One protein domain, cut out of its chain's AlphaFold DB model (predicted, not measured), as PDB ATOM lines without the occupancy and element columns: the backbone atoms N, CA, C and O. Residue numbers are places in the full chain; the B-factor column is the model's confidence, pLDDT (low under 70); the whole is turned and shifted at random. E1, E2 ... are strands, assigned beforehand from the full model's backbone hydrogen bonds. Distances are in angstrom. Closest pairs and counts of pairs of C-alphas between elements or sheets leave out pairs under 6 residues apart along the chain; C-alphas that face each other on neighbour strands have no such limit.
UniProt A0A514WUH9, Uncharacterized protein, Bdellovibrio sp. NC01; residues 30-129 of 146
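AT A GLANCE: This is residues 30 to 129 of the 146 residues of an uncharacterized protein of Bdellovibrio sp. NC01 (UniProt A0A514WUH9). Two twisted antiparallel sheets lie face to face as a sandwich, a larger one of E3, E4, E5, E6 and E7 and a smaller one of E2, E1, E9 and E8, with the strands of the one crossing those of the other at 40 degrees. The chain passes between the sheets twice: E2 runs on into E3 at 73 degrees across a break of 1 residue, and a tight link joins E7 to E8. The printed part has 100 residues, with nine named strands in the order E1 to E9 and no named helix; the class is all strand. The whole is compact, with a radius of gyration of the C-alphas of 14.0 A, and elongated, spanning 44 by 24 by 22 A.

IN THESE COORDINATES: Begin with the larger sheet and find C-alpha 55 at (151.882, 156.366, 171.746); from there E4, residues 55 to 65, runs 33.4 A. E5, residues 70 to 79, runs 30.3 A, and E6, residues 88 to 94, runs 20.0 A. The edge strands of this sheet are E3, residues 48 to 52, and E7, residues 103 to 108. In the smaller sheet, E1, residues 30 to 34, begins at C-alpha 30 (148.495, 144.759, 149.850). E2, residues 37 to 46, runs 25.5 A, and E8 holds residues 113 to 117. E9, residues 121 to 128, runs 23.0 A and ends at C-alpha 128 (147.008, 155.643, 151.862).

HOW THE PARTS SIT: The larger sheet is a meander, each strand the antiparallel neighbour of the one before. Look for N 50 and O 57, 2.8 A apart, between E3 and E4; N 62 and O 73, 2.9 A, between E4 and E5; N 76 and O 91, 2.9 A, between E5 and E6; and N 92 and O 104, 2.9 A, between E6 and E7, each within hydrogen-bond range. In the smaller sheet, look likewise for N 32 and O 40, 2.9 A, in the hairpin E1 and E2; N 33 and O 122, 2.8 A, between E1 and E9; and N 114 and O 125, 2.8 A, in the hairpin E8 and E9. Between the sheets, the closest C-alphas of E7 and E8 are those of Ser 104 and Ile 116, 5.7 A apart. Those of E2 and E4 are Asn 46 and Ala 60, 7.0 A apart. E9 is near E5 and E6, while E3 is apart from E9.

THE WHOLE: The C-alphas of Gln 68 and Lys 84, the two farthest apart, are 45.7 A from each other. The printed part has no cut and no long link. The mean pLDDT of the printed part is 83.9; look for low confidence, under 70, at residues 81 to 87, 96 to 100 and 107 to 109.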
ATOM      1  N   CYS A  30     147.409 145.734 149.896       95.88
ATOM      2  CA  CYS A  30     148.495 144.759 149.850       95.88
ATOM      3  C   CYS A  30     148.355 143.822 148.648       95.88
ATOM      4  O   CYS A  30     147.277 143.300 148.366       95.88
ATOM      5  N   THR A  31     149.467 143.573 147.964       96.44
ATOM      6  CA  THR A  31     149.583 142.628 146.852       96.44
ATOM      7  C   THR A  31     150.491 141.473 147.245       96.44
ATOM      8  O   THR A  31     151.595 141.701 147.743       96.44
ATOM      9  N   LEU A  32     150.035 140.250 146.976       94.44
ATOM     10  CA  LEU A  32     150.839 139.037 147.023       94.44
ATOM     11  C   LEU A  32     151.328 138.693 145.615       94.44
ATOM     12  O   LEU A  32     150.531 138.570 144.681       94.44
ATOM     13  N   SER A  33     152.627 138.442 145.498       94.56
ATOM     14  CA  SER A  33     153.246 137.881 144.302       94.56
ATOM     15  C   SER A  33     154.032 136.620 144.645       94.56
ATOM     16  O   SER A  33     154.593 136.515 145.734       94.56
ATOM     17  N   LYS A  34     154.108 135.680 143.701       92.31
ATOM     18  CA  LYS A  34     154.945 134.479 143.769       92.31
ATOM     19  C   LYS A  34     155.845 134.437 142.545       92.31
ATOM     20  O   LYS A  34     155.329 134.474 141.431       92.31
ATOM     21  N   ASN A  35     157.164 134.387 142.742       89.75
ATOM     22  CA  ASN A  35     158.149 134.458 141.651       89.75
ATOM     23  C   ASN A  35     157.821 135.593 140.657       89.75
ATOM     24  O   ASN A  35     157.637 135.359 139.466       89.75
ATOM     25  N   GLU A  36     157.623 136.806 141.186       89.12
ATOM     26  CA  GLU A  36     157.250 138.030 140.445       89.12
ATOM     27  C   GLU A  36     155.860 138.034 139.785       89.12
ATOM     28  O   GLU A  36     155.372 139.086 139.374       89.12
ATOM     29  N   THR A  37     155.152 136.906 139.770       93.44
ATOM     30  CA  THR A  37     153.779 136.827 139.267       93.44
ATOM     31  C   THR A  37     152.802 137.265 140.349       93.44
ATOM     32  O   THR A  37     152.749 136.669 141.425       93.44
ATOM     33  N   LYS A  38     152.007 138.302 140.070       94.38
ATOM     34  CA  LYS A  38     150.930 138.748 140.962       94.38
ATOM     35  C   LYS A  38     149.876 137.647 141.099       94.38
ATOM     36  O   LYS A  38     149.332 137.197 140.095       94.38
ATOM     37  N   LEU A  39     149.580 137.255 142.334       92.81
ATOM     38  CA  LEU A  39     148.571 136.242 142.648       92.81
ATOM     39  C   LEU A  39     147.259 136.874 143.103       92.81
ATOM     40  O   LEU A  39     146.197 136.568 142.572       92.81
ATOM     41  N   GLU A  40     147.334 137.762 144.091       94.44
ATOM     42  CA  GLU A  40     146.155 138.312 144.754       94.44
ATOM     43  C   GLU A  40     146.423 139.745 145.222       94.44
ATOM     44  O   GLU A  40     147.556 140.131 145.512       94.44
ATOM     45  N   GLU A  41     145.365 140.547 145.296       95.38
ATOM     46  CA  GLU A  41     145.402 141.910 145.817       95.38
ATOM     47  C   GLU A  41     144.237 142.136 146.780       95.38
ATOM     48  O   GLU A  41     143.096 141.764 146.503       95.38
ATOM     49  N   LYS A  42     144.532 142.774 147.909       95.25
ATOM     50  CA  LYS A  42     143.560 143.240 148.895       95.25
ATOM     51  C   LYS A  42     143.654 144.756 148.944       95.25
ATOM     52  O   LYS A  42     144.714 145.279 149.277       95.25
ATOM     53  N   LYS A  43     142.578 145.448 148.582       94.12
ATOM     54  CA  LYS A  43     142.543 146.913 148.520       94.12
ATOM     55  C   LYS A  43     141.821 147.506 149.714       94.12
ATOM     56  O   LYS A  43     140.915 146.875 150.255       94.12
ATOM     57  N   ASP A  44     142.230 148.719 150.064       91.81
ATOM     58  CA  ASP A  44     141.539 149.600 151.006       91.81
ATOM     59  C   ASP A  44     141.191 148.932 152.344       91.81
ATOM     60  O   ASP A  44     140.131 149.155 152.928       91.81
ATOM     61  N   LEU A  45     142.108 148.104 152.850       92.81
ATOM     62  CA  LEU A  45     141.981 147.509 154.171       92.81
ATOM     63  C   LEU A  45     142.058 148.624 155.211       92.81
ATOM     64  O   LEU A  45     143.026 149.386 155.245       92.81
ATOM     65  N   ASN A  46     141.035 148.718 156.055       89.50
ATOM     66  CA  ASN A  46     140.992 149.711 157.120       89.50
ATOM     67  C   ASN A  46     142.105 149.454 158.137       89.50
ATOM     68  O   ASN A  46     142.288 148.325 158.593       89.50
ATOM     69  N   LEU A  47     142.801 150.521 158.526       92.06
ATOM     70  CA  LEU A  47     143.784 150.472 159.599       92.06
ATOM     71  C   LEU A  47     143.108 150.750 160.946       92.06
ATOM     72  O   LEU A  47     142.555 151.834 161.178       92.06
ATOM     73  N   LEU A  48     143.187 149.780 161.851       92.62
ATOM     74  CA  LEU A  48     142.714 149.899 163.225       92.62
ATOM     75  C   LEU A  48     143.669 150.794 164.011       92.62
ATOM     76  O   LEU A  48     144.878 150.604 163.954       92.62
ATOM     77  N   LEU A  49     143.133 151.782 164.728       91.56
ATOM     78  CA  LEU A  49     143.925 152.591 165.654       91.56
ATOM     79  C   LEU A  49     144.123 151.811 166.954       91.56
ATOM     80  O   LEU A  49     143.153 151.325 167.533       91.56
ATOM     81  N   LEU A  50     145.368 151.721 167.398       90.31
ATOM     82  CA  LEU A  50     145.786 151.107 168.645       90.31
ATOM     83  C   LEU A  50     146.428 152.171 169.537       90.31
ATOM     84  O   LEU A  50     147.087 153.086 169.047       90.31
ATOM     85  N   SER A  51     146.237 152.025 170.844       87.62
ATOM     86  CA  SER A  51     147.042 152.714 171.850       87.62
ATOM     87  C   SER A  51     148.105 151.730 172.321       87.62
ATOM     88  O   SER A  51     147.751 150.631 172.751       87.62
ATOM     89  N   ILE A  52     149.376 152.106 172.222       81.44
ATOM     90  CA  ILE A  52     150.525 151.271 172.579       81.44
ATOM     91  C   ILE A  52     151.308 152.045 173.627       81.44
ATOM     92  O   ILE A  52     151.986 153.011 173.307       81.44
ATOM     93  N   GLU A  53     151.124 151.663 174.891       83.44
ATOM     94  CA  GLU A  53     151.669 152.368 176.057       83.44
ATOM     95  C   GLU A  53     151.397 153.884 176.016       83.44
ATOM     96  O   GLU A  53     150.289 154.317 176.336       83.44
ATOM     97  N   ASP A  54     152.392 154.676 175.620       78.75
ATOM     98  CA  ASP A  54     152.385 156.135 175.579       78.75
ATOM     99  C   ASP A  54     152.213 156.738 174.169       78.75
ATOM    100  O   ASP A  54     152.201 157.964 174.029       78.75
ATOM    101  N   HIS A  55     152.021 155.915 173.133       81.62
ATOM    102  CA  HIS A  55     151.882 156.366 171.746       81.62
ATOM    103  C   HIS A  55     150.776 155.648 170.961       81.62
ATOM    104  O   HIS A  55     150.048 154.786 171.464       81.62
ATOM    105  N   LEU A  56     150.585 156.087 169.712       86.31
ATOM    106  CA  LEU A  56     149.564 155.571 168.810       86.31
ATOM    107  C   LEU A  56     150.182 154.654 167.759       86.31
ATOM    108  O   LEU A  56     151.234 154.941 167.192       86.31
ATOM    109  N   GLY A  57     149.455 153.581 167.461       89.62
ATOM    110  CA  GLY A  57     149.765 152.660 166.380       89.62
ATOM    111  C   GLY A  57     148.591 152.497 165.420       89.62
ATOM    112  O   GLY A  57     147.425 152.653 165.786       89.62
ATOM    113  N   LYS A  58     148.875 152.147 164.171       92.56
ATOM    114  CA  LYS A  58     147.893 151.694 163.185       92.56
ATOM    115  C   LYS A  58     148.198 150.259 162.804       92.56
ATOM    116  O   LYS A  58     149.322 149.937 162.449       92.56
ATOM    117  N   PHE A  59     147.182 149.413 162.836       93.62
ATOM    118  CA  PHE A  59     147.332 147.987 162.602       93.62
ATOM    119  C   PHE A  59     146.380 147.485 161.523       93.62
ATOM    120  O   PHE A  59     145.197 147.833 161.497       93.62
ATOM    121  N   ALA A  60     146.882 146.606 160.665       94.06
ATOM    122  CA  ALA A  60     146.069 145.774 159.797       94.06
ATOM    123  C   ALA A  60     146.595 144.344 159.788       94.06
ATOM    124  O   ALA A  60     147.793 144.085 159.862       94.06
ATOM    125  N   GLN A  61     145.671 143.409 159.605       93.12
ATOM    126  CA  GLN A  61     145.999 142.028 159.311       93.12
ATOM    127  C   GLN A  61     145.426 141.671 157.947       93.12
ATOM    128  O   GLN A  61     144.245 141.893 157.680       93.12
ATOM    129  N   VAL A  62     146.261 141.090 157.094       92.94
ATOM    130  CA  VAL A  62     145.877 140.652 155.757       92.94
ATOM    131  C   VAL A  62     146.127 139.159 155.614       92.94
ATOM    132  O   VAL A  62     147.151 138.632 156.044       92.94
ATOM    133  N   ALA A  63     145.165 138.463 155.019       91.12
ATOM    134  CA  ALA A  63     145.291 137.059 154.675       91.12
ATOM    135  C   ALA A  63     145.127 136.886 153.165       91.12
ATOM    136  O   ALA A  63     144.227 137.472 152.557       91.12
ATOM    137  N   PHE A  64     145.986 136.053 152.598       91.88
ATOM    138  CA  PHE A  64     145.965 135.621 151.211       91.88
ATOM    139  C   PHE A  64     145.846 134.100 151.147       91.88
ATOM    140  O   PHE A  64     146.139 133.397 152.122       91.88
ATOM    141  N   THR A  65     145.451 133.591 149.983       86.00
ATOM    142  CA  THR A  65     145.530 132.159 149.688       86.00
ATOM    143  C   THR A  65     146.151 131.944 148.316       86.00
ATOM    144  O   THR A  65     145.773 132.605 147.354       86.00
ATOM    145  N   ASP A  66     147.086 131.004 148.201       81.69
ATOM    146  CA  ASP A  66     147.632 130.590 146.900       81.69
ATOM    147  C   ASP A  66     146.959 129.315 146.354       81.69
ATOM    148  O   ASP A  66     147.507 128.610 145.510       81.69
ATOM    149  N   GLY A  67     145.755 129.017 146.855       80.12
ATOM    150  CA  GLY A  67     144.960 127.837 146.517       80.12
ATOM    151  C   GLY A  67     145.210 126.636 147.432       80.12
ATOM    152  O   GLY A  67     144.314 125.809 147.579       80.12
ATOM    153  N   GLN A  68     146.374 126.552 148.085       79.69
ATOM    154  CA  GLN A  68     146.702 125.467 149.025       79.69
ATOM    155  C   GLN A  68     147.206 125.980 150.373       79.69
ATOM    156  O   GLN A  68     146.927 125.377 151.407       79.69
ATOM    157  N   THR A  69     147.913 127.109 150.375       80.62
ATOM    158  CA  THR A  69     148.542 127.675 151.563       80.62
ATOM    159  C   THR A  69     147.858 128.975 151.943       80.62
ATOM    160  O   THR A  69     147.765 129.910 151.143       80.62
ATOM    161  N   LYS A  70     147.419 129.060 153.201       85.38
ATOM    162  CA  LYS A  70     147.000 130.328 153.795       85.38
ATOM    163  C   LYS A  70     148.246 131.109 154.201       85.38
ATOM    164  O   LYS A  70     149.060 130.612 154.974       85.38
ATOM    165  N   LEU A  71     148.363 132.336 153.712       87.06
ATOM    166  CA  LEU A  71     149.456 133.245 154.047       87.06
ATOM    167  C   LEU A  71     148.872 134.414 154.832       87.06
ATOM    168  O   LEU A  71     147.958 135.079 154.348       87.06
ATOM    169  N   GLN A  72     149.365 134.661 156.040       90.00
ATOM    170  CA  GLN A  72     148.831 135.703 156.910       90.00
ATOM    171  C   GLN A  72     149.943 136.675 157.286       90.00
ATOM    172  O   GLN A  72     151.024 136.252 157.683       90.00
ATOM    173  N   TYR A  73     149.668 137.967 157.148       91.06
ATOM    174  CA  TYR A  73     150.605 139.044 157.432       91.06
ATOM    175  C   TYR A  73     149.956 140.078 158.342       91.06
ATOM    176  O   TYR A  73     148.748 140.323 158.269       91.06
ATOM    177  N   GLN A  74     150.775 140.685 159.183       93.12
ATOM    178  CA  GLN A  74     150.435 141.803 160.042       93.12
ATOM    179  C   GLN A  74     151.260 143.007 159.631       93.12
ATOM    180  O   GLN A  74     152.455 142.892 159.371       93.12
ATOM    181  N   LEU A  75     150.596 144.151 159.571       93.19
ATOM    182  CA  LEU A  75     151.207 145.442 159.350       93.19
ATOM    183  C   LEU A  75     150.913 146.312 160.567       93.19
ATOM    184  O   LEU A  75     149.748 146.497 160.918       93.19
ATOM    185  N   LEU A  76     151.965 146.831 161.184       91.94
ATOM    186  CA  LEU A  76     151.917 147.754 162.307       91.94
ATOM    187  C   LEU A  76     152.682 149.017 161.915       91.94
ATOM    188  O   LEU A  76     153.788 148.921 161.400       91.94
ATOM    189  N   ILE A  77     152.072 150.179 162.110       89.88
ATOM    190  CA  ILE A  77     152.683 151.491 161.894       89.88
ATOM    191  C   ILE A  77     152.666 152.211 163.235       89.88
ATOM    192  O   ILE A  77     151.598 152.318 163.831       89.88
ATOM    193  N   GLU A  78     153.798 152.720 163.689       87.00
ATOM    194  CA  GLU A  78     153.944 153.394 164.983       87.00
ATOM    195  C   GLU A  78     154.604 154.757 164.801       87.00
ATOM    196  O   GLU A  78     155.322 154.992 163.826       87.00
ATOM    197  N   ASP A  79     154.322 155.680 165.718       77.00
ATOM    198  CA  ASP A  79     155.050 156.939 165.772       77.00
ATOM    199  C   ASP A  79     156.420 156.601 166.374       77.00
ATOM    200  O   ASP A  79     156.490 155.984 167.438       77.00
ATOM    201  N   ASP A  80     157.518 156.987 165.722       71.25
ATOM    202  CA  ASP A  80     158.844 156.825 166.315       71.25
ATOM    203  C   ASP A  80     159.025 157.858 167.432       71.25
ATOM    204  O   ASP A  80     159.529 158.967 167.229       71.25
ATOM    205  N   VAL A  81     158.604 157.472 168.636       67.56
ATOM    206  CA  VAL A  81     158.727 158.269 169.863       67.56
ATOM    207  C   VAL A  81     160.175 158.490 170.300       67.56
ATOM    208  O   VAL A  81     160.441 159.339 171.152       67.56
ATOM    209  N   THR A  82     161.125 157.747 169.726       64.25
ATOM    210  CA  THR A  82     162.548 157.835 170.072       64.25
ATOM    211  C   THR A  82     163.311 158.804 169.173       64.25
ATOM    212  O   THR A  82     164.316 159.385 169.605       64.25
ATOM    213  N   SER A  83     162.838 159.043 167.944       61.16
ATOM    214  CA  SER A  83     163.473 159.998 167.041       61.16
ATOM    215  C   SER A  83     163.029 161.434 167.307       61.16
ATOM    216  O   SER A  83     161.857 161.776 167.446       61.16
ATOM    217  N   LYS A  84     164.000 162.353 167.266       59.91
ATOM    218  CA  LYS A  84     163.726 163.801 167.251       59.91
ATOM    219  C   LYS A  84     163.093 164.270 165.934       59.91
ATOM    220  O   LYS A  84     162.841 165.463 165.777       59.91
ATOM    221  N   THR A  85     162.923 163.369 164.967       59.41
ATOM    222  CA  THR A  85     162.541 163.681 163.589       59.41
ATOM    223  C   THR A  85     161.091 163.335 163.254       59.41
ATOM    224  O   THR A  85     160.651 163.728 162.175       59.41
ATOM    225  N   MET A  86     160.341 162.747 164.204       59.69
ATOM    226  CA  MET A  86     158.930 162.353 164.059       59.69
ATOM    227  C   MET A  86     158.693 161.372 162.903       59.69
ATOM    228  O   MET A  86     157.708 161.485 162.176       59.69
ATOM    229  N   ASP A  87     159.622 160.443 162.695       67.19
ATOM    230  CA  ASP A  87     159.488 159.431 161.652       67.19
ATOM    231  C   ASP A  87     158.355 158.449 162.022       67.19
ATOM    232  O   ASP A  87     158.067 158.230 163.197       67.19
ATOM    233  N   ALA A  88     157.689 157.860 161.027       71.06
ATOM    234  CA  ALA A  88     156.792 156.732 161.259       71.06
ATOM    235  C   ALA A  88     157.589 155.435 161.083       71.06
ATOM    236  O   ALA A  88     158.351 155.283 160.120       71.06
ATOM    237  N   PHE A  89     157.410 154.492 161.999       79.75
ATOM    238  CA  PHE A  89     157.978 153.153 161.919       79.75
ATOM    239  C   PHE A  89     156.951 152.188 161.339       79.75
ATOM    240  O   PHE A  89     155.767 152.299 161.644       79.75
ATOM    241  N   VAL A  90     157.383 151.244 160.499       81.19
ATOM    242  CA  VAL A  90     156.529 150.147 160.040       81.19
ATOM    243  C   VAL A  90     157.164 148.800 160.276       81.19
ATOM    244  O   VAL A  90     158.328 148.564 159.953       81.19
ATOM    245  N   VAL A  91     156.326 147.893 160.752       83.25
ATOM    246  CA  VAL A  91     156.596 146.469 160.835       83.25
ATOM    247  C   VAL A  91     155.639 145.761 159.895       83.25
ATOM    248  O   VAL A  91     154.420 145.881 160.024       83.25
ATOM    249  N   LEU A  92     156.183 145.003 158.949       84.88
ATOM    250  CA  LEU A  92     155.437 144.026 158.166       84.88
ATOM    251  C   LEU A  92     155.963 142.639 158.518       84.88
ATOM    252  O   LEU A  92     157.092 142.290 158.181       84.88
ATOM    253  N   GLN A  93     155.134 141.839 159.172       88.38
ATOM    254  CA  GLN A  93     155.501 140.520 159.670       88.38
ATOM    255  C   GLN A  93     154.574 139.456 159.096       88.38
ATOM    256  O   GLN A  93     153.372 139.681 158.950       88.38
ATOM    257  N   ASN A  94     155.109 138.281 158.769       84.56
ATOM    258  CA  ASN A  94     154.266 137.123 158.510       84.56
ATOM    259  C   ASN A  94     153.900 136.420 159.837       84.56
ATOM    260  O   ASN A  94     154.704 136.267 160.748       84.56
ATOM    261  N   LEU A  95     152.664 135.952 159.951       73.06
ATOM    262  CA  LEU A  95     152.158 135.245 161.130       73.06
ATOM    263  C   LEU A  95     152.366 133.728 161.036       73.06
ATOM    264  O   LEU A  95     151.562 132.979 161.586       73.06
ATOM    265  N   LYS A  96     153.433 133.304 160.338       63.47
ATOM    266  CA  LYS A  96     153.752 131.935 159.890       63.47
ATOM    267  C   LYS A  96     153.237 131.595 158.483       63.47
ATOM    268  O   LYS A  96     152.038 131.514 158.220       63.47
ATOM    269  N   VAL A  97     154.182 131.349 157.573       62.84
ATOM    270  CA  VAL A  97     153.962 130.750 156.245       62.84
ATOM    271  C   VAL A  97     154.627 129.374 156.254       62.84
ATOM    272  O   VAL A  97     155.853 129.277 156.229       62.84
ATOM    273  N   GLY A  98     153.842 128.299 156.349       67.94
ATOM    274  CA  GLY A  98     154.397 126.963 156.607       67.94
ATOM    275  C   GLY A  98     155.084 126.912 157.977       67.94
ATOM    276  O   GLY A  98     154.407 127.087 158.982       67.94
ATOM    277  N   ASP A  99     156.408 126.731 158.013       66.19
ATOM    278  CA  ASP A  99     157.245 126.771 159.232       66.19
ATOM    279  C   ASP A  99     158.164 128.006 159.308       66.19
ATOM    280  O   ASP A  99     159.061 128.065 160.147       66.19
ATOM    281  N   LYS A 100     157.981 128.992 158.419       66.31
ATOM    282  CA  LYS A 100     158.840 130.181 158.351       66.31
ATOM    283  C   LYS A 100     158.165 131.407 158.960       66.31
ATOM    284  O   LYS A 100     157.047 131.762 158.574       66.31
ATOM    285  N   GLU A 101     158.904 132.095 159.823       74.19
ATOM    286  CA  GLU A 101     158.595 133.423 160.360       74.19
ATOM    287  C   GLU A 101     159.671 134.416 159.902       74.19
ATOM    288  O   GLU A 101     160.865 134.130 159.960       74.19
ATOM    289  N   ILE A 102     159.237 135.547 159.359       76.62
ATOM    290  CA  ILE A 102     160.031 136.596 158.734       76.62
ATOM    291  C   ILE A 102     159.305 137.920 159.005       76.62
ATOM    292  O   ILE A 102     158.093 138.046 158.792       76.62
ATOM    293  N   SER A 103     160.058 138.923 159.437       81.00
ATOM    294  CA  SER A 103     159.611 140.306 159.553       81.00
ATOM    295  C   SER A 103     160.467 141.220 158.677       81.00
ATOM    296  O   SER A 103     161.581 140.884 158.274       81.00
ATOM    297  N   SER A 104     159.903 142.372 158.338       79.00
ATOM    298  CA  SER A 104     160.577 143.497 157.706       79.00
ATOM    299  C   SER A 104     160.223 144.742 158.506       79.00
ATOM    300  O   SER A 104     159.043 145.010 158.740       79.00
ATOM    301  N   GLU A 105     161.245 145.465 158.942       80.75
ATOM    302  CA  GLU A 105     161.141 146.593 159.866       80.75
ATOM    303  C   GLU A 105     161.934 147.767 159.309       80.75
ATOM    304  O   GLU A 105     163.102 147.611 158.943       80.75
ATOM    305  N   PHE A 106     161.310 148.941 159.217       74.75
ATOM    306  CA  PHE A 106     162.015 150.161 158.828       74.75
ATOM    307  C   PHE A 106     161.272 151.433 159.244       74.75
ATOM    308  O   PHE A 106     160.047 151.457 159.348       74.75
ATOM    309  N   ALA A 107     162.032 152.511 159.441       69.56
ATOM    310  CA  ALA A 107     161.528 153.845 159.758       69.56
ATOM    311  C   ALA A 107     161.664 154.787 158.552       69.56
ATOM    312  O   ALA A 107     162.672 154.747 157.839       69.56
ATOM    313  N   ALA A 108     160.663 155.640 158.320       69.88
ATOM    314  CA  ALA A 108     160.709 156.683 157.297       69.88
ATOM    315  C   ALA A 108     159.816 157.889 157.646       69.88
ATOM    316  O   ALA A 108     158.723 157.745 158.184       69.88
ATOM    317  N   LYS A 109     160.244 159.094 157.240       66.12
ATOM    318  CA  LYS A 109     159.489 160.357 157.410       66.12
ATOM    319  C   LYS A 109     158.181 160.448 156.626       66.12
ATOM    320  O   LYS A 109     157.253 161.133 157.042       66.12
ATOM    321  N   ASP A 110     158.135 159.824 155.455       72.81
ATOM    322  CA  ASP A 110     156.932 159.713 154.627       72.81
ATOM    323  C   ASP A 110     156.815 158.264 154.177       72.81
ATOM    324  O   ASP A 110     157.209 157.873 153.076       72.81
ATOM    325  N   LEU A 111     156.342 157.436 155.099       77.31
ATOM    326  CA  LEU A 111     156.137 156.031 154.836       77.31
ATOM    327  C   LEU A 111     154.969 155.868 153.853       77.31
ATOM    328  O   LEU A 111     153.832 156.201 154.176       77.31
ATOM    329  N   GLN A 112     155.238 155.367 152.646       85.50
ATOM    330  CA  GLN A 112     154.209 155.171 151.611       85.50
ATOM    331  C   GLN A 112     153.965 153.703 151.263       85.50
ATOM    332  O   GLN A 112     152.941 153.361 150.676       85.50
ATOM    333  N   TRP A 113     154.897 152.825 151.604       88.38
ATOM    334  CA  TRP A 113     154.818 151.408 151.288       88.38
ATOM    335  C   TRP A 113     155.591 150.603 152.323       88.38
ATOM    336  O   TRP A 113     156.375 151.184 153.057       88.38
ATOM    337  N   ALA A 114     155.371 149.292 152.365       89.50
ATOM    338  CA  ALA A 114     156.152 148.303 153.102       89.50
ATOM    339  C   ALA A 114     156.215 147.005 152.293       89.50
ATOM    340  O   ALA A 114     155.254 146.658 151.601       89.50
ATOM    341  N   SER A 115     157.335 146.281 152.341       91.44
ATOM    342  CA  SER A 115     157.435 144.998 151.640       91.44
ATOM    343  C   SER A 115     158.278 143.973 152.381       91.44
ATOM    344  O   SER A 115     159.250 144.322 153.052       91.44
ATOM    345  N   ILE A 116     157.918 142.709 152.190       90.31
ATOM    346  CA  ILE A 116     158.640 141.538 152.679       90.31
ATOM    347  C   ILE A 116     158.753 140.520 151.542       90.31
ATOM    348  O   ILE A 116     157.833 140.379 150.731       90.31
ATOM    349  N   ASN A 117     159.893 139.839 151.455       89.38
ATOM    350  CA  ASN A 117     160.166 138.818 150.449       89.38
ATOM    351  C   ASN A 117     160.897 137.643 151.107       89.38
ATOM    352  O   ASN A 117     161.935 137.850 151.730       89.38
ATOM    353  N   ASP A 118     160.364 136.431 150.962       83.56
ATOM    354  CA  ASP A 118     160.938 135.201 151.531       83.56
ATOM    355  C   ASP A 118     161.693 134.331 150.504       83.56
ATOM    356  O   ASP A 118     162.087 133.197 150.792       83.56
ATOM    357  N   GLY A 119     161.872 134.862 149.290       84.00
ATOM    358  CA  GLY A 119     162.457 134.191 148.131       84.00
ATOM    359  C   GLY A 119     161.434 133.497 147.228       84.00
ATOM    360  O   GLY A 119     161.714 133.311 146.048       84.00
ATOM    361  N   THR A 120     160.250 133.142 147.736       87.00
ATOM    362  CA  THR A 120     159.146 132.551 146.951       87.00
ATOM    363  C   THR A 120     157.983 133.526 146.826       87.00
ATOM    364  O   THR A 120     157.518 133.812 145.720       87.00
ATOM    365  N   TYR A 121     157.523 134.043 147.959       89.25
ATOM    366  CA  TYR A 121     156.447 135.003 148.087       89.25
ATOM    367  C   TYR A 121     157.005 136.387 148.393       89.25
ATOM    368  O   TYR A 121     157.910 136.571 149.207       89.25
ATOM    369  N   LYS A 122     156.390 137.382 147.764       92.19
ATOM    370  CA  LYS A 122     156.579 138.792 148.073       92.19
ATOM    371  C   LYS A 122     155.232 139.391 148.435       92.19
ATOM    372  O   LYS A 122     154.290 139.291 147.651       92.19
ATOM    373  N   VAL A 123     155.161 140.060 149.580       93.06
ATOM    374  CA  VAL A 123     154.028 140.922 149.925       93.06
ATOM    375  C   VAL A 123     154.481 142.366 149.879       93.06
ATOM    376  O   VAL A 123     155.518 142.723 150.429       93.06
ATOM    377  N   SER A 124     153.722 143.191 149.162       94.69
ATOM    378  CA  SER A 124     153.943 144.634 149.053       94.69
ATOM    379  C   SER A 124     152.666 145.353 149.444       94.69
ATOM    380  O   SER A 124     151.624 145.114 148.840       94.69
ATOM    381  N   CYS A 125     152.748 146.210 150.449       94.19
ATOM    382  CA  CYS A 125     151.641 147.000 150.955       94.19
ATOM    383  C   CYS A 125     151.890 148.479 150.662       94.19
ATOM    384  O   CYS A 125     152.975 148.976 150.943       94.19
ATOM    385  N   THR A 126     150.898 149.176 150.124       93.94
ATOM    386  CA  THR A 126     150.908 150.625 149.898       93.94
ATOM    387  C   THR A 126     149.968 151.279 150.896       93.94
ATOM    388  O   THR A 126     148.829 150.835 151.062       93.94
ATOM    389  N   LEU A 127     150.448 152.327 151.554       90.75
ATOM    390  CA  LEU A 127     149.718 153.070 152.569       90.75
ATOM    391  C   LEU A 127     149.062 154.305 151.966       90.75
ATOM    392  O   LEU A 127     149.700 155.099 151.275       90.75
ATOM    393  N   SER A 128     147.788 154.491 152.289       87.56
ATOM    394  CA  SER A 128     147.008 155.643 151.862       87.56
ATOM    395  C   SER A 128     146.863 156.623 153.026       87.56
ATOM    396  O   SER A 128     146.209 156.322 154.029       87.56
ATOM    397  N   ALA A 129     147.441 157.813 152.872       71.88
ATOM    398  CA  ALA A 129     147.143 158.980 153.701       71.88
ATOM    399  C   ALA A 129     146.199 159.922 152.927       71.88
ATOM    400  O   ALA A 129     146.280 159.968 151.694       71.88
TER     401      ALA A 129